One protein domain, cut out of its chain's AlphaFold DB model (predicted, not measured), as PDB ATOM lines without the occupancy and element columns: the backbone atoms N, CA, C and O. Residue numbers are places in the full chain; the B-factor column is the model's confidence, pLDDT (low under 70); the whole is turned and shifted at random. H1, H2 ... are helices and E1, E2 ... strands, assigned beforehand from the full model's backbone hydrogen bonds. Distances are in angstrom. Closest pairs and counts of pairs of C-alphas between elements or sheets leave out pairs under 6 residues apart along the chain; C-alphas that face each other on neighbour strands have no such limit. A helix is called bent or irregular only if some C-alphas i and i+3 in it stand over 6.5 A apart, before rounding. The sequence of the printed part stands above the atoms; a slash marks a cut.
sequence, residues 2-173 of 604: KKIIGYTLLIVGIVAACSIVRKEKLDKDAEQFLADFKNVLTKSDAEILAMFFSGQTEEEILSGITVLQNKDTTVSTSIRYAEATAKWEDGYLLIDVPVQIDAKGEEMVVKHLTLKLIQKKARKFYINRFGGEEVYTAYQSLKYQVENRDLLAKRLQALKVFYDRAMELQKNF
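AT A GLANCE: This is residues 2 to 173 of the 604 residues of a protein of Cyclobacteriaceae bacterium (UniProt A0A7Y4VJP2). A strongly twisted sheet of five strands forms a compact body, with H1 slanting over one face, H3 beside the strands on that face, and the first part of the long helix H4 running along the opposite face. Two arms stick out from this body: a tail with no named element, residues 2 to 22, and residues 148 to 173, of which 148 to 172 belong to H4. The printed part has 172 residues, with four named helices and five named strands: along the chain come three helices, H1 to H3, then the five strands, then the helix H4; the class is mixed, helices and strands, and the sheet is branched, E3 being the antiparallel neighbour of E1, of E2 and of E4, and E5 the antiparallel neighbour of E4. The whole is extended, with a radius of gyration of the C-alphas of 25.2 A and spans of 85 by 60 by 23 A.

IN THESE COORDINATES: The strands are E1, residues 75 to 79, E2, 85 to 89, E3, 92 to 103 and 34.1 A long, E4, 109 to 119 and 31.9 A long, and E5, 125 to 131. H1, residues 28 to 40, is 18.3 A long and begins at C-alpha 28 (30.350, 49.675, 3.395). H2 is residues 45 to 49 and H3 residues 58 to 68. H4, residues 133 to 172, was assigned as one helix by its hydrogen bonds but is bent: C-alphas 158 and 161 are 6.8 A apart. Its arms are H4a, residues 133 to 158, 37.3 A, and H4b, residues 161 to 172, ending at C-alpha 172 (56.583, 0.132, -50.519).

HOW THE PARTS SIT: E2, E3, E4 and E5 form a meander, each strand the antiparallel neighbour of the one before. E1 and E2 lie on one side of E3, beside residues 99 to 103 and 92 to 96, and E4 on the other side. N 78 and O 100 are 2.8 A apart, N 87 and O 94 2.9 A, N 99 and O 111 2.7 A, and N 116 and O 129 2.9 A, within hydrogen-bond range. H1 is on the sheet at a height of 8.0 A, slantwise to the strands, at 46 degrees to E3 on the local plane; the closest C-alphas of H1 and E3, Ala 30 and Ile 95, are 7.0 A apart. H3 is on the same face, over none of the strands. H4a is on the opposite face, along the strands, at 6 degrees to E3 on the local plane. With residues 133 to 139 alone it touches H3 at a steep tilt of 63 degrees, closest at the C-alphas of Gly 64 and Tyr 136, 5.7 A. H2 is not on the sheet; it only just touches H3, with 3 pairs of C-alphas within 8 A, closest at Asp 45 and Leu 62, 7.3 A. H4b stands at a steep tilt of 49 degrees to H4a. Every O i to N i+4 pair is within range in H1, H2 and H4a, but 5 of 7 in H3 and 6 of 8 in H4b.

THE WHOLE: The C-alphas farthest apart, Ala 122 and Asn 172, are 85.6 A apart. The body without its free stretches spans 47 by 35 by 23 A. The printed part has no cut, and no link between named elements is long. Confidence is under 70 at residues 2 to 25 and 122.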
ATOM      1  N   LYS A   2      17.055  38.009 -62.869       29.88
ATOM      2  CA  LYS A   2      15.618  37.726 -62.576       29.88
ATOM      3  C   LYS A   2      15.288  36.217 -62.503       29.88
ATOM      4  O   LYS A   2      15.519  35.544 -63.497       29.88
ATOM      5  N   LYS A   3      14.691  35.645 -61.443       27.55
ATOM      6  CA  LYS A   3      14.013  36.142 -60.205       27.55
ATOM      7  C   LYS A   3      14.526  35.292 -59.004       27.55
ATOM      8  O   LYS A   3      15.079  34.237 -59.265       27.55
ATOM      9  N   ILE A   4      14.482  35.640 -57.710       29.11
ATOM     10  CA  ILE A   4      13.511  36.349 -56.838       29.11
ATOM     11  C   ILE A   4      12.187  35.589 -56.609       29.11
ATOM     12  O   ILE A   4      11.168  35.925 -57.207       29.11
ATOM     13  N   ILE A   5      12.227  34.616 -55.688       32.56
ATOM     14  CA  ILE A   5      11.175  34.256 -54.709       32.56
ATOM     15  C   ILE A   5      11.935  33.811 -53.433       32.56
ATOM     16  O   ILE A   5      12.945  33.131 -53.566       32.56
ATOM     17  N   GLY A   6      11.574  34.156 -52.193       26.73
ATOM     18  CA  GLY A   6      10.503  35.064 -51.770       26.73
ATOM     19  C   GLY A   6       9.675  34.566 -50.581       26.73
ATOM     20  O   GLY A   6       8.455  34.618 -50.678       26.73
ATOM     21  N   TYR A   7      10.297  34.093 -49.491       27.70
ATOM     22  CA  TYR A   7       9.573  33.737 -48.262       27.70
ATOM     23  C   TYR A   7      10.110  34.436 -47.011       27.70
ATOM     24  O   TYR A   7      11.302  34.427 -46.713       27.70
ATOM     25  N   THR A   8       9.167  35.059 -46.310       28.05
ATOM     26  CA  THR A   8       9.297  35.909 -45.129       28.05
ATOM     27  C   THR A   8      10.004  35.219 -43.963       28.05
ATOM     28  O   THR A   8       9.465  34.286 -43.374       28.05
ATOM     29  N   LEU A   9      11.164  35.743 -43.561       29.12
ATOM     30  CA  LEU A   9      11.763  35.442 -42.261       29.12
ATOM     31  C   LEU A   9      11.128  36.372 -41.218       29.12
ATOM     32  O   LEU A   9      11.192  37.595 -41.352       29.12
ATOM     33  N   LEU A  10      10.458  35.802 -40.214       26.36
ATOM     34  CA  LEU A  10       9.732  36.569 -39.203       26.36
ATOM     35  C   LEU A  10      10.723  37.199 -38.210       26.36
ATOM     36  O   LEU A  10      11.135  36.562 -37.244       26.36
ATOM     37  N   ILE A  11      11.111  38.454 -38.451       28.09
ATOM     38  CA  ILE A  11      11.969  39.210 -37.530       28.09
ATOM     39  C   ILE A  11      11.157  39.548 -36.274       28.09
ATOM     40  O   ILE A  11      10.481  40.575 -36.202       28.09
ATOM     41  N   VAL A  12      11.241  38.681 -35.263       29.45
ATOM     42  CA  VAL A  12      10.842  39.014 -33.894       29.45
ATOM     43  C   VAL A  12      11.877  39.995 -33.355       29.45
ATOM     44  O   VAL A  12      12.915  39.609 -32.820       29.45
ATOM     45  N   GLY A  13      11.607  41.283 -33.551       26.75
ATOM     46  CA  GLY A  13      12.398  42.362 -32.979       26.75
ATOM     47  C   GLY A  13      12.251  42.372 -31.463       26.75
ATOM     48  O   GLY A  13      11.403  43.089 -30.933       26.75
ATOM     49  N   ILE A  14      13.081  41.592 -30.764       31.39
ATOM     50  CA  ILE A  14      13.288  41.766 -29.327       31.39
ATOM     51  C   ILE A  14      13.897  43.154 -29.156       31.39
ATOM     52  O   ILE A  14      15.082  43.373 -29.412       31.39
ATOM     53  N   VAL A  15      13.059  44.109 -28.754       30.12
ATOM     54  CA  VAL A  15      13.510  45.426 -28.320       30.12
ATOM     55  C   VAL A  15      14.416  45.189 -27.122       30.12
ATOM     56  O   VAL A  15      13.943  44.828 -26.045       30.12
ATOM     57  N   ALA A  16      15.721  45.373 -27.324       31.31
ATOM     58  CA  ALA A  16      16.711  45.363 -26.262       31.31
ATOM     59  C   ALA A  16      16.488  46.598 -25.380       31.31
ATOM     60  O   ALA A  16      17.162  47.619 -25.506       31.31
ATOM     61  N   ALA A  17      15.478  46.518 -24.514       29.66
ATOM     62  CA  ALA A  17      15.240  47.493 -23.476       29.66
ATOM     63  C   ALA A  17      16.484  47.520 -22.590       29.66
ATOM     64  O   ALA A  17      16.741  46.577 -21.842       29.66
ATOM     65  N   CYS A  18      17.270  48.594 -22.694       33.28
ATOM     66  CA  CYS A  18      18.393  48.845 -21.805       33.28
ATOM     67  C   CYS A  18      17.864  49.136 -20.398       33.28
ATOM     68  O   CYS A  18      17.797  50.289 -19.967       33.28
ATOM     69  N   SER A  19      17.498  48.083 -19.669       29.41
ATOM     70  CA  SER A  19      17.400  48.120 -18.221       29.41
ATOM     71  C   SER A  19      18.801  48.395 -17.686       29.41
ATOM     72  O   SER A  19      19.604  47.496 -17.448       29.41
ATOM     73  N   ILE A  20      19.104  49.682 -17.493       37.53
ATOM     74  CA  ILE A  20      20.220  50.113 -16.656       37.53
ATOM     75  C   ILE A  20      19.830  49.740 -15.226       37.53
ATOM     76  O   ILE A  20      19.329  50.560 -14.454       37.53
ATOM     77  N   VAL A  21      20.013  48.460 -14.900       35.50
ATOM     78  CA  VAL A  21      19.940  47.946 -13.541       35.50
ATOM     79  C   VAL A  21      21.026  48.685 -12.780       35.50
ATOM     80  O   VAL A  21      22.217  48.410 -12.932       35.50
ATOM     81  N   ARG A  22      20.618  49.676 -11.985       36.66
ATOM     82  CA  ARG A  22      21.499  50.253 -10.977       36.66
ATOM     83  C   ARG A  22      21.886  49.105 -10.054       36.66
ATOM     84  O   ARG A  22      21.056  48.679  -9.258       36.66
ATOM     85  N   LYS A  23      23.129  48.620 -10.163       47.44
ATOM     86  CA  LYS A  23      23.759  47.863  -9.077       47.44
ATOM     87  C   LYS A  23      23.524  48.668  -7.805       47.44
ATOM     88  O   LYS A  23      23.918  49.837  -7.743       47.44
ATOM     89  N   GLU A  24      22.856  48.068  -6.827       56.97
ATOM     90  CA  GLU A  24      22.817  48.651  -5.495       56.97
ATOM     91  C   GLU A  24      24.257  48.779  -5.004       56.97
ATOM     92  O   GLU A  24      25.109  47.931  -5.298       56.97
ATOM     93  N   LYS A  25      24.566  49.888  -4.328       62.94
ATOM     94  CA  LYS A  25      25.921  50.072  -3.831       62.94
ATOM     95  C   LYS A  25      26.163  49.032  -2.732       62.94
ATOM     96  O   LYS A  25      25.364  48.943  -1.804       62.94
ATOM     97  N   LEU A  26      27.269  48.294  -2.846       70.38
ATOM     98  CA  LEU A  26      27.709  47.320  -1.852       70.38
ATOM     99  C   LEU A  26      27.732  47.944  -0.444       70.38
ATOM    100  O   LEU A  26      28.082  49.119  -0.285       70.38
ATOM    101  N   ASP A  27      27.363  47.153   0.569       78.25
ATOM    102  CA  ASP A  27      27.450  47.555   1.975       78.25
ATOM    103  C   ASP A  27      28.881  48.025   2.295       78.25
ATOM    104  O   ASP A  27      29.849  47.385   1.888       78.25
ATOM    105  N   LYS A  28      29.031  49.134   3.028       83.12
ATOM    106  CA  LYS A  28      30.350  49.675   3.395       83.12
ATOM    107  C   LYS A  28      31.165  48.687   4.225       83.12
ATOM    108  O   LYS A  28      32.385  48.649   4.084       83.12
ATOM    109  N   ASP A  29      30.499  47.886   5.054       84.31
ATOM    110  CA  ASP A  29      31.159  46.854   5.851       84.31
ATOM    111  C   ASP A  29      31.705  45.732   4.939       84.31
ATOM    112  O   ASP A  29      32.790  45.206   5.187       84.31
ATOM    113  N   ALA A  30      31.026  45.439   3.819       87.50
ATOM    114  CA  ALA A  30      31.512  44.528   2.779       87.50
ATOM    115  C   ALA A  30      32.599  45.160   1.882       87.50
ATOM    116  O   ALA A  30      33.568  44.478   1.551       87.50
ATOM    117  N   GLU A  31      32.491  46.451   1.528       89.44
ATOM    118  CA  GLU A  31      33.544  47.190   0.806       89.44
ATOM    119  C   GLU A  31      34.869  47.160   1.585       89.44
ATOM    120  O   GLU A  31      35.914  46.833   1.017       89.44
ATOM    121  N   GLN A  32      34.825  47.449   2.892       90.25
ATOM    122  CA  GLN A  32      36.003  47.409   3.760       90.25
ATOM    123  C   GLN A  32      36.528  45.980   3.936       90.25
ATOM    124  O   GLN A  32      37.724  45.748   3.769       90.25
ATOM    125  N   PHE A  33      35.651  45.007   4.218       94.25
ATOM    126  CA  PHE A  33      36.078  43.623   4.420       94.25
ATOM    127  C   PHE A  33      36.778  43.039   3.183       94.25
ATOM    128  O   PHE A  33      37.802  42.371   3.314       94.25
ATOM    129  N   LEU A  34      36.268  43.308   1.976       94.62
ATOM    130  CA  LEU A  34      36.901  42.850   0.737       94.62
ATOM    131  C   LEU A  34      38.263  43.512   0.486       94.62
ATOM    132  O   LEU A  34      39.164  42.854  -0.039       94.62
ATOM    133  N   ALA A  35      38.441  44.777   0.881       93.56
ATOM    134  CA  ALA A  35      39.737  45.447   0.822       93.56
ATOM    135  C   ALA A  35      40.745  44.822   1.804       93.56
ATOM    136  O   ALA A  35      41.884  44.548   1.422       93.56
ATOM    137  N   ASP A  36      40.318  44.528   3.035       93.12
ATOM    138  CA  ASP A  36      41.149  43.860   4.042       93.12
ATOM    139  C   ASP A  36      41.525  42.437   3.595       93.12
ATOM    140  O   ASP A  36      42.702  42.080   3.601       93.12
ATOM    141  N   PHE A  37      40.555  41.654   3.110       94.56
ATOM    142  CA  PHE A  37      40.770  40.308   2.573       94.56
ATOM    143  C   PHE A  37      41.765  40.306   1.401       94.56
ATOM    144  O   PHE A  37      42.706  39.514   1.392       94.56
ATOM    145  N   LYS A  38      41.637  41.250   0.457       94.81
ATOM    146  CA  LYS A  38      42.593  41.426  -0.649       94.81
ATOM    147  C   LYS A  38      44.026  41.666  -0.159       94.81
ATOM    148  O   LYS A  38      44.967  41.132  -0.742       94.81
ATOM    149  N   ASN A  39      44.193  42.464   0.895       93.50
ATOM    150  CA  ASN A  39      45.502  42.753   1.481       93.50
ATOM    151  C   ASN A  39      46.073  41.567   2.273       93.50
ATOM    152  O   ASN A  39      47.291  41.438   2.374       93.50
ATOM    153  N   VAL A  40      45.211  40.713   2.835       93.50
ATOM    154  CA  VAL A  40      45.609  39.533   3.615       93.50
ATOM    155  C   VAL A  40      45.955  38.329   2.731       93.50
ATOM    156  O   VAL A  40      46.828  37.554   3.102       93.50
ATOM    157  N   LEU A  41      45.392  38.195   1.526       92.56
ATOM    158  CA  LEU A  41      45.763  37.109   0.599       92.56
ATOM    159  C   LEU A  41      47.277  37.038   0.296       92.56
ATOM    160  O   LEU A  41      47.790  35.955   0.035       92.56
ATOM    161  N   THR A  42      48.012  38.154   0.368       91.12
ATOM    162  CA  THR A  42      49.471  38.209   0.124       91.12
ATOM    163  C   THR A  42      50.331  37.961   1.373       91.12
ATOM    164  O   THR A  42      51.535  38.231   1.358       91.12
ATOM    165  N   LYS A  43      49.729  37.486   2.469       94.25
ATOM    166  CA  LYS A  43      50.363  37.323   3.785       94.25
ATOM    167  C   LYS A  43      50.740  35.877   4.103       94.25
ATOM    168  O   LYS A  43      50.584  34.987   3.271       94.25
ATOM    169  N   SER A  44      51.286  35.663   5.303       94.69
ATOM    170  CA  SER A  44      51.518  34.319   5.832       94.69
ATOM    171  C   SER A  44      50.204  33.606   6.162       94.69
ATOM    172  O   SER A  44      49.196  34.240   6.482       94.69
ATOM    173  N   ASP A  45      50.232  32.277   6.144       95.06
ATOM    174  CA  ASP A  45      49.053  31.438   6.383       95.06
ATOM    175  C   ASP A  45      48.420  31.707   7.762       95.06
ATOM    176  O   ASP A  45      47.201  31.745   7.893       95.06
ATOM    177  N   ALA A  46      49.233  32.031   8.775       95.38
ATOM    178  CA  ALA A  46      48.759  32.434  10.100       95.38
ATOM    179  C   ALA A  46      48.037  33.802  10.110       95.38
ATOM    180  O   ALA A  46      47.050  33.974  10.827       95.38
ATOM    181  N   GLU A  47      48.488  34.779   9.311       95.56
ATOM    182  CA  GLU A  47      47.784  36.064   9.130       95.56
ATOM    183  C   GLU A  47      46.462  35.879   8.367       95.56
ATOM    184  O   GLU A  47      45.483  36.572   8.653       95.56
ATOM    185  N   ILE A  48      46.422  34.929   7.428       94.56
ATOM    186  CA  ILE A  48      45.228  34.553   6.662       94.56
ATOM    187  C   ILE A  48      44.203  33.873   7.572       94.56
ATOM    188  O   ILE A  48      43.072  34.352   7.681       94.56
ATOM    189  N   LEU A  49      44.598  32.815   8.287       95.81
ATOM    190  CA  LEU A  49      43.743  32.079   9.224       95.81
ATOM    191  C   LEU A  49      43.194  32.982  10.345       95.81
ATOM    192  O   LEU A  49      42.060  32.797  10.784       95.81
ATOM    193  N   ALA A  50      43.908  34.045  10.735       95.00
ATOM    194  CA  ALA A  50      43.426  35.048  11.693       95.00
ATOM    195  C   ALA A  50      42.211  35.887  11.217       95.00
ATOM    196  O   ALA A  50      41.640  36.650  12.010       95.00
ATOM    197  N   MET A  51      41.779  35.763   9.953       94.44
ATOM    198  CA  MET A  51      40.488  36.285   9.474       94.44
ATOM    199  C   MET A  51      39.301  35.346   9.742       94.44
ATOM    200  O   MET A  51      38.153  35.767   9.582       94.44
ATOM    201  N   PHE A  52      39.536  34.096  10.138       95.00
ATOM    202  CA  PHE A  52      38.511  33.057  10.200       95.00
ATOM    203  C   PHE A  52      37.984  32.846  11.628       95.00
ATOM    204  O   PHE A  52      38.676  33.016  12.629       95.00
ATOM    205  N   PHE A  53      36.711  32.472  11.711       93.75
ATOM    206  CA  PHE A  53      36.052  31.910  12.890       93.75
ATOM    207  C   PHE A  53      35.110  30.805  12.390       93.75
ATOM    208  O   PHE A  53      33.881  30.931  12.429       93.75
ATOM    209  N   SER A  54      35.703  29.768  11.798       90.44
ATOM    210  CA  SER A  54      35.006  28.688  11.097       90.44
ATOM    211  C   SER A  54      35.056  27.366  11.868       90.44
ATOM    212  O   SER A  54      35.797  27.233  12.838       90.44
ATOM    213  N   GLY A  55      34.241  26.406  11.427       90.31
ATOM    214  CA  GLY A  55      34.405  24.983  11.736       90.31
ATOM    215  C   GLY A  55      35.138  24.202  10.635       90.31
ATOM    216  O   GLY A  55      35.344  23.007  10.806       90.31
ATOM    217  N   GLN A  56      35.501  24.852   9.520       92.81
ATOM    218  CA  GLN A  56      36.391  24.286   8.500       92.81
ATOM    219  C   GLN A  56      37.815  24.159   9.053       92.81
ATOM    220  O   GLN A  56      38.256  24.983   9.859       92.81
ATOM    221  N   THR A  57      38.527  23.134   8.599       95.12
ATOM    222  CA  THR A  57      39.937  22.887   8.910       95.12
ATOM    223  C   THR A  57      40.857  23.914   8.248       95.12
ATOM    224  O   THR A  57      40.503  24.565   7.261       95.12
ATOM    225  N   GLU A  58      42.080  24.038   8.769       93.81
ATOM    226  CA  GLU A  58      43.112  24.889   8.163       93.81
ATOM    227  C   GLU A  58      43.466  24.423   6.738       93.81
ATOM    228  O   GLU A  58      43.694  25.258   5.871       93.81
ATOM    229  N   GLU A  59      43.433  23.115   6.462       90.19
ATOM    230  CA  GLU A  59      43.728  22.541   5.142       90.19
ATOM    231  C   GLU A  59      42.656  22.878   4.090       90.19
ATOM    232  O   GLU A  59      42.998  23.307   2.986       90.19
ATOM    233  N   GLU A  60      41.364  22.768   4.429       87.00
ATOM    234  CA  GLU A  60      40.259  23.194   3.550       87.00
ATOM    235  C   GLU A  60      40.364  24.688   3.205       87.00
ATOM    236  O   GLU A  60      40.214  25.085   2.046       87.00
ATOM    237  N   ILE A  61      40.659  25.516   4.213       92.50
ATOM    238  CA  ILE A  61      40.819  26.963   4.055       92.50
ATOM    239  C   ILE A  61      42.033  27.275   3.171       92.50
ATOM    240  O   ILE A  61      41.905  27.990   2.177       92.50
ATOM    241  N   LEU A  62      43.212  26.743   3.504       92.88
ATOM    242  CA  LEU A  62      44.455  27.070   2.805       92.88
ATOM    243  C   LEU A  62      44.498  26.500   1.383       92.88
ATOM    244  O   LEU A  62      45.051  27.158   0.503       92.88
ATOM    245  N   SER A  63      43.849  25.365   1.107       88.44
ATOM    246  CA  SER A  63      43.697  24.841  -0.262       88.44
ATOM    247  C   SER A  63      42.932  25.820  -1.156       88.44
ATOM    248  O   SER A  63      43.386  26.175  -2.248       88.44
ATOM    249  N   GLY A  64      41.795  26.324  -0.665       89.44
ATOM    250  CA  GLY A  64      40.975  27.303  -1.376       89.44
ATOM    251  C   GLY A  64      41.574  28.716  -1.417       89.44
ATOM    252  O   GLY A  64      41.316  29.458  -2.361       89.44
ATOM    253  N   ILE A  65      42.412  29.093  -0.448       93.75
ATOM    254  CA  ILE A  65      43.176  30.349  -0.488       93.75
ATOM    255  C   ILE A  65      44.358  30.258  -1.462       93.75
ATOM    256  O   ILE A  65      44.603  31.213  -2.196       93.75
ATOM    257  N   THR A  66      45.075  29.132  -1.519       92.31
ATOM    258  CA  THR A  66      46.292  28.972  -2.340       92.31
ATOM    259  C   THR A  66      46.025  29.264  -3.817       92.31
ATOM    260  O   THR A  66      46.814  29.965  -4.452       92.31
ATOM    261  N   VAL A  67      44.885  28.814  -4.351       93.06
ATOM    262  CA  VAL A  67      44.497  29.113  -5.741       93.06
ATOM    263  C   VAL A  67      44.248  30.609  -5.967       93.06
ATOM    264  O   VAL A  67      44.632  31.129  -7.006       93.06
ATOM    265  N   LEU A  68      43.719  31.329  -4.969       94.19
ATOM    266  CA  LEU A  68      43.497  32.783  -5.012       94.19
ATOM    267  C   LEU A  68      44.785  33.610  -4.854       94.19
ATOM    268  O   LEU A  68      44.788  34.803  -5.161       94.19
ATOM    269  N   GLN A  69      45.878  33.009  -4.369       91.69
ATOM    270  CA  GLN A  69      47.177  33.682  -4.239       91.69
ATOM    271  C   GLN A  69      47.925  33.822  -5.571       91.69
ATOM    272  O   GLN A  69      48.929  34.532  -5.616       91.69
ATOM    273  N   ASN A  70      47.443  33.182  -6.646       88.00
ATOM    274  CA  ASN A  70      47.937  33.372  -8.011       88.00
ATOM    275  C   ASN A  70      49.461  33.139  -8.172       88.00
ATOM    276  O   ASN A  70      50.159  33.918  -8.821       88.00
ATOM    277  N   LYS A  71      49.986  32.089  -7.518       87.44
ATOM    278  CA  LYS A  71      51.424  31.743  -7.451       87.44
ATOM    279  C   LYS A  71      51.905  30.778  -8.552       87.44
ATOM    280  O   LYS A  71      53.097  30.492  -8.626       87.44
ATOM    281  N   ASP A  72      50.990  30.233  -9.349       89.06
ATOM    282  CA  ASP A  72      51.265  29.228 -10.386       89.06
ATOM    283  C   ASP A  72      51.620  29.888 -11.735       89.06
ATOM    284  O   ASP A  72      51.521  31.103 -11.901       89.06
ATOM    285  N   THR A  73      52.082  29.092 -12.700       88.06
ATOM    286  CA  THR A  73      52.471  29.547 -14.049       88.06
ATOM    287  C   THR A  73      51.629  28.929 -15.170       88.06
ATOM    288  O   THR A  73      51.732  29.361 -16.319       88.06
ATOM    289  N   THR A  74      50.784  27.941 -14.853       88.25
ATOM    290  CA  THR A  74      49.902  27.232 -15.800       88.25
ATOM    291  C   THR A  74      48.490  27.825 -15.843       88.25
ATOM    292  O   THR A  74      47.908  27.976 -16.923       88.25
ATOM    293  N   VAL A  75      47.977  28.202 -14.669       93.44
ATOM    294  CA  VAL A  75      46.654  28.784 -14.422       93.44
ATOM    295  C   VAL A  75      46.819  30.010 -13.533       93.44
ATOM    296  O   VAL A  75      47.678  30.037 -12.654       93.44
ATOM    297  N   SER A  76      45.983  31.021 -13.747       94.94
ATOM    298  CA  SER A  76      45.952  32.247 -12.954       94.94
ATOM    299  C   SER A  76      44.529  32.617 -12.535       94.94
ATOM    300  O   SER A  76      43.562  32.226 -13.188       94.94
ATOM    301  N   THR A  77      44.389  33.360 -11.435       95.31
ATOM    302  CA  THR A  77      43.087  33.780 -10.888       95.31
ATOM    303  C   THR A  77      42.996  35.289 -10.687       95.31
ATOM    304  O   THR A  77      43.903  35.899 -10.119       95.31
ATOM    305  N   SER A  78      41.853  35.872 -11.046       95.38
ATOM    306  CA  SER A  78      41.537  37.292 -10.879       95.38
ATOM    307  C   SER A  78      40.203  37.478 -10.151       95.38
ATOM    308  O   SER A  78      39.130  37.327 -10.737       95.38
ATOM    309  N   ILE A  79      40.253  37.844  -8.864       95.94
ATOM    310  CA  ILE A  79      39.055  38.156  -8.065       95.94
ATOM    311  C   ILE A  79      38.470  39.500  -8.521       95.94
ATOM    312  O   ILE A  79      39.100  40.556  -8.392       95.94
ATOM    313  N   ARG A  80      37.234  39.487  -9.025       95.56
ATOM    314  CA  ARG A  80      36.539  40.660  -9.562       95.56
ATOM    315  C   ARG A  80      35.792  41.416  -8.463       95.56
ATOM    316  O   ARG A  80      34.569  41.472  -8.440       95.56
ATOM    317  N   TYR A  81      36.531  42.055  -7.558       93.50
ATOM    318  CA  TYR A  81      35.967  42.791  -6.412       93.50
ATOM    319  C   TYR A  81      34.877  43.830  -6.770       93.50
ATOM    320  O   TYR A  81      33.950  44.024  -5.992       93.50
ATOM    321  N   ALA A  82      34.935  44.467  -7.948       90.06
ATOM    322  CA  ALA A  82      33.902  45.406  -8.428       90.06
ATOM    323  C   ALA A  82      32.612  44.722  -8.951       90.06
ATOM    324  O   ALA A  82      31.605  45.374  -9.256       90.06
ATOM    325  N   GLU A  83      32.631  43.396  -9.068       93.56
ATOM    326  CA  GLU A  83      31.489  42.542  -9.392       93.56
ATOM    327  C   GLU A  83      30.908  41.823  -8.171       93.56
ATOM    328  O   GLU A  83      29.879  41.169  -8.312       93.56
ATOM    329  N   ALA A  84      31.488  42.019  -6.982       94.94
ATOM    330  CA  ALA A  84      30.951  41.479  -5.743       94.94
ATOM    331  C   ALA A  84      29.524  41.974  -5.443       94.94
ATOM    332  O   ALA A  84      29.151  43.112  -5.746       94.94
ATOM    333  N   THR A  85      28.755  41.113  -4.785       94.12
ATOM    334  CA  THR A  85      27.448  41.409  -4.194       94.12
ATOM    335  C   THR A  85      27.468  41.048  -2.710       94.12
ATOM    336  O   THR A  85      28.317  40.276  -2.260       94.12
ATOM    337  N   ALA A  86      26.564  41.628  -1.922       93.19
ATOM    338  CA  ALA A  86      26.437  41.302  -0.508       93.19
ATOM    339  C   ALA A  86      24.975  41.362  -0.058       93.19
ATOM    340  O   ALA A  86      24.228  42.235  -0.498       93.19
ATOM    341  N   LYS A  87      24.583  40.448   0.833       92.31
ATOM    342  CA  LYS A  87      23.263  40.411   1.476       92.31
ATOM    343  C   LYS A  87      23.378  40.010   2.946       92.31
ATOM    344  O   LYS A  87      24.257  39.236   3.324       92.31
ATOM    345  N   TRP A  88      22.465  40.516   3.767       88.56
ATOM    346  CA  TRP A  88      22.321  40.115   5.165       88.56
ATOM    347  C   TRP A  88      21.293  38.987   5.287       88.56
ATOM    348  O   TRP A  88      20.176  39.119   4.795       88.56
ATOM    349  N   GLU A  89      21.667  37.883   5.936       86.56
ATOM    350  CA  GLU A  89      20.849  36.665   6.040       86.56
ATOM    351  C   GLU A  89      21.154  35.935   7.359       86.56
ATOM    352  O   GLU A  89      22.315  35.667   7.669       86.56
ATOM    353  N   ASP A  90      20.128  35.660   8.171       85.81
ATOM    354  CA  ASP A  90      20.214  34.973   9.475       85.81
ATOM    355  C   ASP A  90      21.303  35.496  10.440       85.81
ATOM    356  O   ASP A  90      21.915  34.743  11.198       85.81
ATOM    357  N   GLY A  91      21.562  36.808  10.416       85.31
ATOM    358  CA  GLY A  91      22.586  37.462  11.244       85.31
ATOM    359  C   GLY A  91      24.016  37.383  10.693       85.31
ATOM    360  O   GLY A  91      24.950  37.840  11.355       85.31
ATOM    361  N   TYR A  92      24.191  36.847   9.485       90.88
ATOM    362  CA  TYR A  92      25.450  36.827   8.745       90.88
ATOM    363  C   TYR A  92      25.426  37.846   7.606       90.88
ATOM    364  O   TYR A  92      24.382  38.101   7.003       90.88
ATOM    365  N   LEU A  93      26.602  38.370   7.271       92.38
ATOM    366  CA  LEU A  93      26.829  39.104   6.032       92.38
ATOM    367  C   LEU A  93      27.389  38.110   5.009       92.38
ATOM    368  O   LEU A  93      28.518  37.639   5.145       92.38
ATOM    369  N   LEU A  94      26.574  37.738   4.025       94.31
ATOM    370  CA  LEU A  94      26.983  36.905   2.900       94.31
ATOM    371  C   LEU A  94      27.543  37.821   1.817       94.31
ATOM    372  O   LEU A  94      26.800  38.626   1.259       94.31
ATOM    373  N   ILE A  95      28.833  37.694   1.519       95.50
ATOM    374  CA  ILE A  95      29.455  38.308   0.344       95.50
ATOM    375  C   ILE A  95      29.625  37.223  -0.714       95.50
ATOM    376  O   ILE A  95      30.057  36.116  -0.401       95.50
ATOM    377  N   ASP A  96      29.321  37.548  -1.960       95.56
ATOM    378  CA  ASP A  96      29.609  36.708  -3.116       95.56
ATOM    379  C   ASP A  96      30.434  37.512  -4.123       95.56
ATOM    380  O   ASP A  96      30.072  38.645  -4.449       95.56
ATOM    381  N   VAL A  97      31.566  36.973  -4.580       96.31
ATOM    382  CA  VAL A  97      32.458  37.656  -5.525       96.31
ATOM    383  C   VAL A  97      32.871  36.735  -6.678       96.31
ATOM    384  O   VAL A  97      33.403  35.650  -6.430       96.31
ATOM    385  N   PRO A  98      32.687  37.154  -7.945       97.75
ATOM    386  CA  PRO A  98      33.190  36.397  -9.081       97.75
ATOM    387  C   PRO A  98      34.722  36.348  -9.091       97.75
ATOM    388  O   PRO A  98      35.404  37.363  -8.937       97.75
ATOM    389  N   VAL A  99      35.265  35.164  -9.328       97.62
ATOM    390  CA  VAL A  99      36.680  34.889  -9.559       97.62
ATOM    391  C   VAL A  99      36.815  34.374 -10.983       97.62
ATOM    392  O   VAL A  99      36.286  33.323 -11.336       97.62
ATOM    393  N   GLN A 100      37.510  35.144 -11.810       97.62
ATOM    394  CA  GLN A 100      37.934  34.708 -13.133       97.62
ATOM    395  C   GLN A 100      39.157  33.797 -12.997       97.62
ATOM    396  O   GLN A 100      40.035  34.058 -12.173       97.62
ATOM    397  N   ILE A 101      39.196  32.739 -13.800       97.19
ATOM    398  CA  ILE A 101      40.259  31.742 -13.852       97.19
ATOM    399  C   ILE A 101      40.696  31.624 -15.316       97.19
ATOM    400  O   ILE A 101      39.896  31.270 -16.184       97.19
ATOM    401  N   ASP A 102      41.960  31.944 -15.581       95.75
ATOM    402  CA  ASP A 102      42.557  31.973 -16.915       95.75
ATOM    403  C   ASP A 102      43.680  30.935 -17.004       95.75
ATOM    404  O   ASP A 102      44.594  30.934 -16.176       95.75
ATOM    405  N   ALA A 103      43.657  30.089 -18.034       93.81
ATOM    406  CA  ALA A 103      44.697  29.100 -18.304       93.81
ATOM    407  C   ALA A 103      45.175  29.207 -19.758       93.81
ATOM    408  O   ALA A 103      44.406  29.539 -20.664       93.81
ATOM    409  N   LYS A 104      46.467  28.961 -20.006       86.31
ATOM    410  CA  LYS A 104      47.073  29.202 -21.326       86.31
ATOM    411  C   LYS A 104      46.439  28.310 -22.399       86.31
ATOM    412  O   LYS A 104      46.768  27.128 -22.486       86.31
ATOM    413  N   GLY A 105      45.639  28.908 -23.281       84.56
ATOM    414  CA  GLY A 105      45.037  28.239 -24.440       84.56
ATOM    415  C   GLY A 105      43.728  27.499 -24.157       84.56
ATOM    416  O   GLY A 105      43.244  26.824 -25.057       84.56
ATOM    417  N   GLU A 106      43.168  27.639 -22.954       88.50
ATOM    418  CA  GLU A 106      41.831  27.141 -22.601       88.50
ATOM    419  C   GLU A 106      40.818  28.304 -22.575       88.50
ATOM    420  O   GLU A 106      41.206  29.477 -22.615       88.50
ATOM    421  N   GLU A 107      39.518  28.006 -22.509       90.38
ATOM    422  CA  GLU A 107      38.489  29.039 -22.329       90.38
ATOM    423  C   GLU A 107      38.493  29.579 -20.885       90.38
ATOM    424  O   GLU A 107      38.644  28.830 -19.919       90.38
ATOM    425  N   MET A 108      38.333  30.897 -20.734       92.88
ATOM    426  CA  MET A 108      38.296  31.570 -19.431       92.88
ATOM    427  C   MET A 108      37.022  31.201 -18.666       92.88
ATOM    428  O   MET A 108      35.910  31.367 -19.170       92.88
ATOM    429  N   VAL A 109      37.181  30.747 -17.421       95.69
ATOM    430  CA  VAL A 109      36.072  30.315 -16.560       95.69
ATOM    431  C   VAL A 109      35.850  31.346 -15.457       95.69
ATOM    432  O   VAL A 109      36.787  31.737 -14.765       95.69
ATOM    433  N   VAL A 110      34.599  31.752 -15.228       97.00
ATOM    434  CA  VAL A 110      34.217  32.515 -14.029       97.00
ATOM    435  C   VAL A 110      33.535  31.580 -13.037       97.00
ATOM    436  O   VAL A 110      32.565  30.903 -13.382       97.00
ATOM    437  N   LYS A 111      34.026  31.558 -11.796       97.69
ATOM    438  CA  LYS A 111      33.417  30.864 -10.654       97.69
ATOM    439  C   LYS A 111      33.162  31.829  -9.507       97.69
ATOM    440  O   LYS A 111      33.690  32.933  -9.497       97.69
ATOM    441  N   HIS A 112      32.322  31.436  -8.560       95.75
ATOM    442  CA  HIS A 112      31.910  32.297  -7.456       95.75
ATOM    443  C   HIS A 112      32.629  31.903  -6.164       95.75
ATOM    444  O   HIS A 112      32.731  30.722  -5.838       95.75
ATOM    445  N   LEU A 113      33.151  32.905  -5.452       96.88
ATOM    446  CA  LEU A 113      33.705  32.778  -4.109       96.88
ATOM    447  C   LEU A 113      32.704  33.381  -3.121       96.88
ATOM    448  O   LEU A 113      32.518  34.598  -3.080       96.88
ATOM    449  N   THR A 114      32.093  32.535  -2.297       96.38
ATOM    450  CA  THR A 114      31.151  32.971  -1.261       96.38
ATOM    451  C   THR A 114      31.855  33.081   0.093       96.38
ATOM    452  O   THR A 114      32.471  32.133   0.570       96.38
ATOM    453  N   LEU A 115      31.731  34.223   0.766       96.44
ATOM    454  CA  LEU A 115      32.286  34.475   2.095       96.44
ATOM    455  C   LEU A 115      31.135  34.747   3.073       96.44
ATOM    456  O   LEU A 115      30.521  35.814   3.048       96.44
ATOM    457  N   LYS A 116      30.832  33.781   3.949       95.94
ATOM    458  CA  LYS A 116      29.823  33.934   5.010       95.94
ATOM    459  C   LYS A 116      30.479  34.525   6.249       95.94
ATOM    460  O   LYS A 116      31.202  33.826   6.961       95.94
ATOM    461  N   LEU A 117      30.231  35.804   6.511       95.56
ATOM    462  CA  LEU A 117      30.862  36.548   7.597       95.56
ATOM    463  C   LEU A 117      29.975  36.609   8.843       95.56
ATOM    464  O   LEU A 117      28.773  36.850   8.753       95.56
ATOM    465  N   ILE A 118      30.592  36.462  10.016       93.06
ATOM    466  CA  ILE A 118      29.965  36.706  11.320       93.06
ATOM    467  C   ILE A 118      30.608  37.925  11.987       93.06
ATOM    468  O   ILE A 118      31.835  38.029  12.060       93.06
ATOM    469  N   GLN A 119      29.793  38.843  12.507       89.88
ATOM    470  CA  GLN A 119      30.289  39.964  13.306       89.88
ATOM    471  C   GLN A 119      30.496  39.521  14.766       89.88
ATOM    472  O   GLN A 119      29.656  38.834  15.351       89.88
ATOM    473  N   LYS A 120      31.627  39.895  15.370       83.50
ATOM    474  CA  LYS A 120      31.952  39.612  16.781       83.50
ATOM    475  C   LYS A 120      32.041  40.912  17.596       83.50
ATOM    476  O   LYS A 120      31.766  42.009  17.105       83.50
ATOM    477  N   LYS A 121      32.400  40.797  18.884       71.38
ATOM    478  CA  LYS A 121      32.646  41.952  19.769       71.38
ATOM    479  C   LYS A 121      33.645  42.924  19.112       71.38
ATOM    480  O   LYS A 121      34.542  42.494  18.396       71.38
ATOM    481  N   ALA A 122      33.464  44.223  19.361       69.94
ATOM    482  CA  ALA A 122      34.159  45.326  18.680       69.94
ATOM    483  C   ALA A 122      33.872  45.472  17.162       69.94
ATOM    484  O   ALA A 122      34.669  46.072  16.450       69.94
ATOM    485  N   ARG A 123      32.724  44.972  16.669       75.88
ATOM    486  CA  ARG A 123      32.225  45.110  15.277       75.88
ATOM    487  C   ARG A 123      33.104  44.508  14.166       75.88
ATOM    488  O   ARG A 123      32.728  44.583  13.001       75.88
ATOM    489  N   LYS A 124      34.224  43.855  14.489       86.50
ATOM    490  CA  LYS A 124      35.048  43.154  13.495       86.50
ATOM    491  C   LYS A 124      34.312  41.921  12.944       86.50
ATOM    492  O   LYS A 124      33.723  41.148  13.708       86.50
ATOM    493  N   PHE A 125      34.382  41.740  11.627       92.50
ATOM    494  CA  PHE A 125      33.903  40.552  10.921       92.50
ATOM    495  C   PHE A 125      34.977  39.463  10.840       92.50
ATOM    496  O   PHE A 125      36.172  39.755  10.768       92.50
ATOM    497  N   TYR A 126      34.521  38.213  10.823       95.00
ATOM    498  CA  TYR A 126      35.337  37.015  10.642       95.00
ATOM    499  C   TYR A 126      34.650  36.068   9.655       95.00
ATOM    500  O   TYR A 126      33.422  35.961   9.661       95.00
ATOM    501  N   ILE A 127      35.426  35.351   8.842       96.69
ATOM    502  CA  ILE A 127      34.907  34.347   7.904       96.69
ATOM    503  C   ILE A 127      34.445  33.129   8.708       96.69
ATOM    504  O   ILE A 127      35.255  32.425   9.307       96.69
ATOM    505  N   ASN A 128      33.137  32.885   8.744       95.94
ATOM    506  CA  ASN A 128      32.551  31.716   9.394       95.94
ATOM    507  C   ASN A 128      32.400  30.527   8.439       95.94
ATOM    508  O   ASN A 128      32.573  29.388   8.868       95.94
ATOM    509  N   ARG A 129      32.158  30.777   7.149       95.12
ATOM    510  CA  ARG A 129      32.334  29.773   6.093       95.12
ATOM    511  C   ARG A 129      32.948  30.407   4.849       95.12
ATOM    512  O   ARG A 129      32.528  31.487   4.431       95.12
ATOM    513  N   PHE A 130      33.925  29.717   4.281       96.19
ATOM    514  CA  PHE A 130      34.603  30.037   3.036       96.19
ATOM    515  C   PHE A 130      34.137  29.049   1.967       96.19
ATOM    516  O   PHE A 130      34.426  27.857   2.057       96.19
ATOM    517  N   GLY A 131      33.359  29.557   1.014       94.12
ATOM    518  CA  GLY A 131      32.810  28.840  -0.130       94.12
ATOM    519  C   GLY A 131      33.697  29.028  -1.358       94.12
ATOM    520  O   GLY A 131      33.364  29.831  -2.228       94.12
ATOM    521  N   GLY A 132      34.860  28.374  -1.377       90.38
ATOM    522  CA  GLY A 132      35.844  28.443  -2.467       90.38
ATOM    523  C   GLY A 132      35.946  27.162  -3.302       90.38
ATOM    524  O   GLY A 132      36.762  27.096  -4.221       90.38
ATOM    525  N   GLU A 133      35.135  26.148  -2.995       90.19
ATOM    526  CA  GLU A 133      35.195  24.799  -3.563       90.19
ATOM    527  C   GLU A 133      34.994  24.809  -5.091       90.19
ATOM    528  O   GLU A 133      35.699  24.100  -5.811       90.19
ATOM    529  N   GLU A 134      34.101  25.658  -5.620       91.94
ATOM    530  CA  GLU A 134      33.911  25.817  -7.071       91.94
ATOM    531  C   GLU A 134      35.137  26.422  -7.768       91.94
ATOM    532  O   GLU A 134      35.520  25.959  -8.845       91.94
ATOM    533  N   VAL A 135      35.759  27.437  -7.157       94.94
ATOM    534  CA  VAL A 135      36.956  28.105  -7.693       94.94
ATOM    535  C   VAL A 135      38.136  27.137  -7.694       94.94
ATOM    536  O   VAL A 135      38.801  26.985  -8.715       94.94
ATOM    537  N   TYR A 136      38.349  26.427  -6.582       93.44
ATOM    538  CA  TYR A 136      39.382  25.399  -6.453       93.44
ATOM    539  C   TYR A 136      39.197  24.268  -7.476       93.44
ATOM    540  O   TYR A 136      40.137  23.913  -8.186       93.44
ATOM    541  N   THR A 137      37.976  23.742  -7.626       91.88
ATOM    542  CA  THR A 137      37.687  22.638  -8.558       91.88
ATOM    543  C   THR A 137      37.901  23.047 -10.018       91.88
ATOM    544  O   THR A 137      38.510  22.302 -10.788       91.88
ATOM    545  N   ALA A 138      37.449  24.243 -10.413       93.75
ATOM    546  CA  ALA A 138      37.668  24.759 -11.764       93.75
ATOM    547  C   ALA A 138      39.152  25.064 -12.039       93.75
ATOM    548  O   ALA A 138      39.655  24.712 -13.105       93.75
ATOM    549  N   TYR A 139      39.866  25.636 -11.063       94.38
ATOM    550  CA  TYR A 139      41.312  25.857 -11.136       94.38
ATOM    551  C   TYR A 139      42.075  24.545 -11.371       94.38
ATOM    552  O   TYR A 139      42.840  24.443 -12.328       94.38
ATOM    553  N   GLN A 140      41.829  23.518 -10.546       91.88
ATOM    554  CA  GLN A 140      42.534  22.236 -10.656       91.88
ATOM    555  C   GLN A 140      42.189  21.507 -11.966       91.88
ATOM    556  O   GLN A 140      43.055  20.862 -12.553       91.88
ATOM    557  N   SER A 141      40.956  21.659 -12.466       88.75
ATOM    558  CA  SER A 141      40.529  21.102 -13.761       88.75
ATOM    559  C   SER A 141      41.280  21.735 -14.940       88.75
ATOM    560  O   SER A 141      41.839  21.015 -15.766       88.75
ATOM    561  N   LEU A 142      41.350  23.072 -14.988       91.06
ATOM    562  CA  LEU A 142      42.098  23.814 -16.012       91.06
ATOM    563  C   LEU A 142      43.604  23.529 -15.944       91.06
ATOM    564  O   LEU A 142      44.260  23.381 -16.975       91.06
ATOM    565  N   LYS A 143      44.153  23.399 -14.730       89.50
ATOM    566  CA  LYS A 143      45.560  23.050 -14.522       89.50
ATOM    567  C   LYS A 143      45.871  21.667 -15.085       89.50
ATOM    568  O   LYS A 143      46.770  21.531 -15.914       89.50
ATOM    569  N   TYR A 144      45.069  20.672 -14.712       84.38
ATOM    570  CA  TYR A 144      45.180  19.307 -15.219       84.38
ATOM    571  C   TYR A 144      45.069  19.256 -16.754       84.38
ATOM    572  O   TYR A 144      45.822  18.523 -17.392       84.38
ATOM    573  N   GLN A 145      44.195  20.058 -17.372       82.81
ATOM    574  CA  GLN A 145      44.092  20.155 -18.836       82.81
ATOM    575  C   GLN A 145      45.386  20.687 -19.478       82.81
ATOM    576  O   GLN A 145      45.929  20.039 -20.375       82.81
ATOM    577  N   VAL A 146      45.930  21.808 -18.987       85.06
ATOM    578  CA  VAL A 146      47.175  22.399 -19.516       85.06
ATOM    579  C   VAL A 146      48.378  21.472 -19.315       85.06
ATOM    580  O   VAL A 146      49.139  21.248 -20.260       85.06
ATOM    581  N   GLU A 147      48.544  20.894 -18.124       81.12
ATOM    582  CA  GLU A 147      49.672  20.004 -17.811       81.12
ATOM    583  C   GLU A 147      49.641  18.719 -18.659       81.12
ATOM    584  O   GLU A 147      50.673  18.322 -19.210       81.12
ATOM    585  N   ASN A 148      48.464  18.110 -18.856       75.88
ATOM    586  CA  ASN A 148      48.326  16.938 -19.730       75.88
ATOM    587  C   ASN A 148      48.541  17.267 -21.208       75.88
ATOM    588  O   ASN A 148      49.133  16.462 -21.925       75.88
ATOM    589  N   ARG A 149      48.103  18.437 -21.683       78.56
ATOM    590  CA  ARG A 149      48.303  18.865 -23.075       78.56
ATOM    591  C   ARG A 149      49.790  19.066 -23.391       78.56
ATOM    592  O   ARG A 149      50.270  18.594 -24.422       78.56
ATOM    593  N   ASP A 150      50.538  19.687 -22.481       75.62
ATOM    594  CA  ASP A 150      51.987  19.873 -22.622       75.62
ATOM    595  C   ASP A 150      52.765  18.543 -22.442       75.62
ATOM    596  O   ASP A 150      53.813  18.345 -23.065       75.62
ATOM    597  N   LEU A 151      52.250  17.589 -21.650       72.12
ATOM    598  CA  LEU A 151      52.768  16.214 -21.562       72.12
ATOM    599  C   LEU A 151      52.502  15.409 -22.848       72.12
ATOM    600  O   LEU A 151      53.407  14.739 -23.353       72.12
ATOM    601  N   LEU A 152      51.293  15.498 -23.407       72.75
ATOM    602  CA  LEU A 152      50.901  14.866 -24.667       72.75
ATOM    603  C   LEU A 152      51.744  15.391 -25.835       72.75
ATOM    604  O   LEU A 152      52.240  14.592 -26.624       72.75
ATOM    605  N   ALA A 153      52.003  16.701 -25.899       74.75
ATOM    606  CA  ALA A 153      52.886  17.289 -26.907       74.75
ATOM    607  C   ALA A 153      54.314  16.701 -26.855       74.75
ATOM    608  O   ALA A 153      54.877  16.351 -27.893       74.75
ATOM    609  N   LYS A 154      54.881  16.513 -25.652       76.38
ATOM    610  CA  LYS A 154      56.194  15.860 -25.465       76.38
ATOM    611  C   LYS A 154      56.171  14.381 -25.869       76.38
ATOM    612  O   LYS A 154      57.126  13.901 -26.477       76.38
ATOM    613  N   ARG A 155      55.088  13.658 -25.554       72.56
ATOM    614  CA  ARG A 155      54.886  12.252 -25.955       72.56
ATOM    615  C   ARG A 155      54.802  12.121 -27.481       72.56
ATOM    616  O   ARG A 155      55.566  11.353 -28.055       72.56
ATOM    617  N   LEU A 156      53.976  12.936 -28.139       74.75
ATOM    618  CA  LEU A 156      53.878  13.020 -29.602       74.75
ATOM    619  C   LEU A 156      55.225  13.350 -30.260       74.75
ATOM    620  O   LEU A 156      55.600  12.711 -31.239       74.75
ATOM    621  N   GLN A 157      55.986  14.301 -29.705       80.31
ATOM    622  CA  GLN A 157      57.313  14.649 -30.219       80.31
ATOM    623  C   GLN A 157      58.297  13.469 -30.143       80.31
ATOM    624  O   GLN A 157      59.057  13.261 -31.088       80.31
ATOM    625  N   ALA A 158      58.267  12.684 -29.061       77.38
ATOM    626  CA  ALA A 158      59.088  11.481 -28.921       77.38
ATOM    627  C   ALA A 158      58.657  10.353 -29.878       77.38
ATOM    628  O   ALA A 158      59.509   9.680 -30.450       77.38
ATOM    629  N   LEU A 159      57.349  10.176 -30.103       78.81
ATOM    630  CA  LEU A 159      56.813   9.172 -31.030       78.81
ATOM    631  C   LEU A 159      57.035   9.532 -32.511       78.81
ATOM    632  O   LEU A 159      57.091   8.643 -33.362       78.81
ATOM    633  N   LYS A 160      57.198  10.825 -32.832       83.12
ATOM    634  CA  LYS A 160      57.287  11.334 -34.210       83.12
ATOM    635  C   LYS A 160      58.348  10.628 -35.058       83.12
ATOM    636  O   LYS A 160      58.094  10.380 -36.230       83.12
ATOM    637  N   VAL A 161      59.503  10.272 -34.487       86.94
ATOM    638  CA  VAL A 161      60.584   9.593 -35.229       86.94
ATOM    639  C   VAL A 161      60.144   8.232 -35.786       86.94
ATOM    640  O   VAL A 161      60.475   7.898 -36.923       86.94
ATOM    641  N   PHE A 162      59.329   7.485 -35.035       88.00
ATOM    642  CA  PHE A 162      58.794   6.197 -35.473       88.00
ATOM    643  C   PHE A 162      57.694   6.378 -36.524       88.00
ATOM    644  O   PHE A 162      57.663   5.651 -37.514       88.00
ATOM    645  N   TYR A 163      56.827   7.384 -36.368       86.62
ATOM    646  CA  TYR A 163      55.778   7.684 -37.351       86.62
ATOM    647  C   TYR A 163      56.339   8.227 -38.674       86.62
ATOM    648  O   TYR A 163      55.919   7.776 -39.739       86.62
ATOM    649  N   ASP A 164      57.332   9.122 -38.634       91.44
ATOM    650  CA  ASP A 164      58.040   9.610 -39.825       91.44
ATOM    651  C   ASP A 164      58.660   8.444 -40.608       91.44
ATOM    652  O   ASP A 164      58.524   8.367 -41.832       91.44
ATOM    653  N   ARG A 165      59.286   7.494 -39.899       95.00
ATOM    654  CA  ARG A 165      59.890   6.314 -40.520       95.00
ATOM    655  C   ARG A 165      58.851   5.314 -41.028       95.00
ATOM    656  O   ARG A 165      59.030   4.784 -42.122       95.00
ATOM    657  N   ALA A 166      57.748   5.097 -40.308       93.94
ATOM    658  CA  ALA A 166      56.638   4.264 -40.773       93.94
ATOM    659  C   ALA A 166      56.036   4.802 -42.085       93.94
ATOM    660  O   ALA A 166      55.887   4.040 -43.040       93.94
ATOM    661  N   MET A 167      55.792   6.117 -42.177       93.62
ATOM    662  CA  MET A 167      55.324   6.779 -43.406       93.62
ATOM    663  C   MET A 167      56.332   6.688 -44.562       93.62
ATOM    664  O   MET A 167      55.944   6.688 -45.732       93.62
ATOM    665  N   GLU A 168      57.632   6.623 -44.273       96.62
ATOM    666  CA  GLU A 168      58.649   6.402 -45.300       96.62
ATOM    667  C   GLU A 168      58.643   4.954 -45.809       96.62
ATOM    668  O   GLU A 168      58.632   4.736 -47.020       96.62
ATOM    669  N   LEU A 169      58.600   3.975 -44.899       97.19
ATOM    670  CA  LEU A 169      58.557   2.549 -45.229       97.19
ATOM    671  C   LEU A 169      57.274   2.173 -45.984       97.19
ATOM    672  O   LEU A 169      57.346   1.417 -46.956       97.19
ATOM    673  N   GLN A 170      56.133   2.765 -45.609       96.31
ATOM    674  CA  GLN A 170      54.827   2.572 -46.252       96.31
ATOM    675  C   GLN A 170      54.812   2.939 -47.745       96.31
ATOM    676  O   GLN A 170      53.937   2.492 -48.466       96.31
ATOM    677  N   LYS A 171      55.811   3.647 -48.285       96.50
ATOM    678  CA  LYS A 171      55.917   3.871 -49.744       96.50
ATOM    679  C   LYS A 171      56.091   2.578 -50.562       96.50
ATOM    680  O   LYS A 171      56.012   2.635 -51.785       96.50
ATOM    681  N   ASN A 172      56.345   1.443 -49.904       97.19
ATOM    682  CA  ASN A 172      56.583   0.132 -50.519       97.19
ATOM    683  C   ASN A 172      55.494  -0.914 -50.186       97.19
ATOM    684  O   ASN A 172      55.624  -2.064 -50.603       97.19
ATOM    685  N   PHE A 173      54.461  -0.541 -49.421       97.19
ATOM    686  CA  PHE A 173      53.421  -1.431 -48.881       97.19
ATOM    687  C   PHE A 173      52.067  -0.705 -48.876       97.19
ATOM    688  O   PHE A 173      52.039   0.521 -48.926       97.19
TER     689      PHE A 173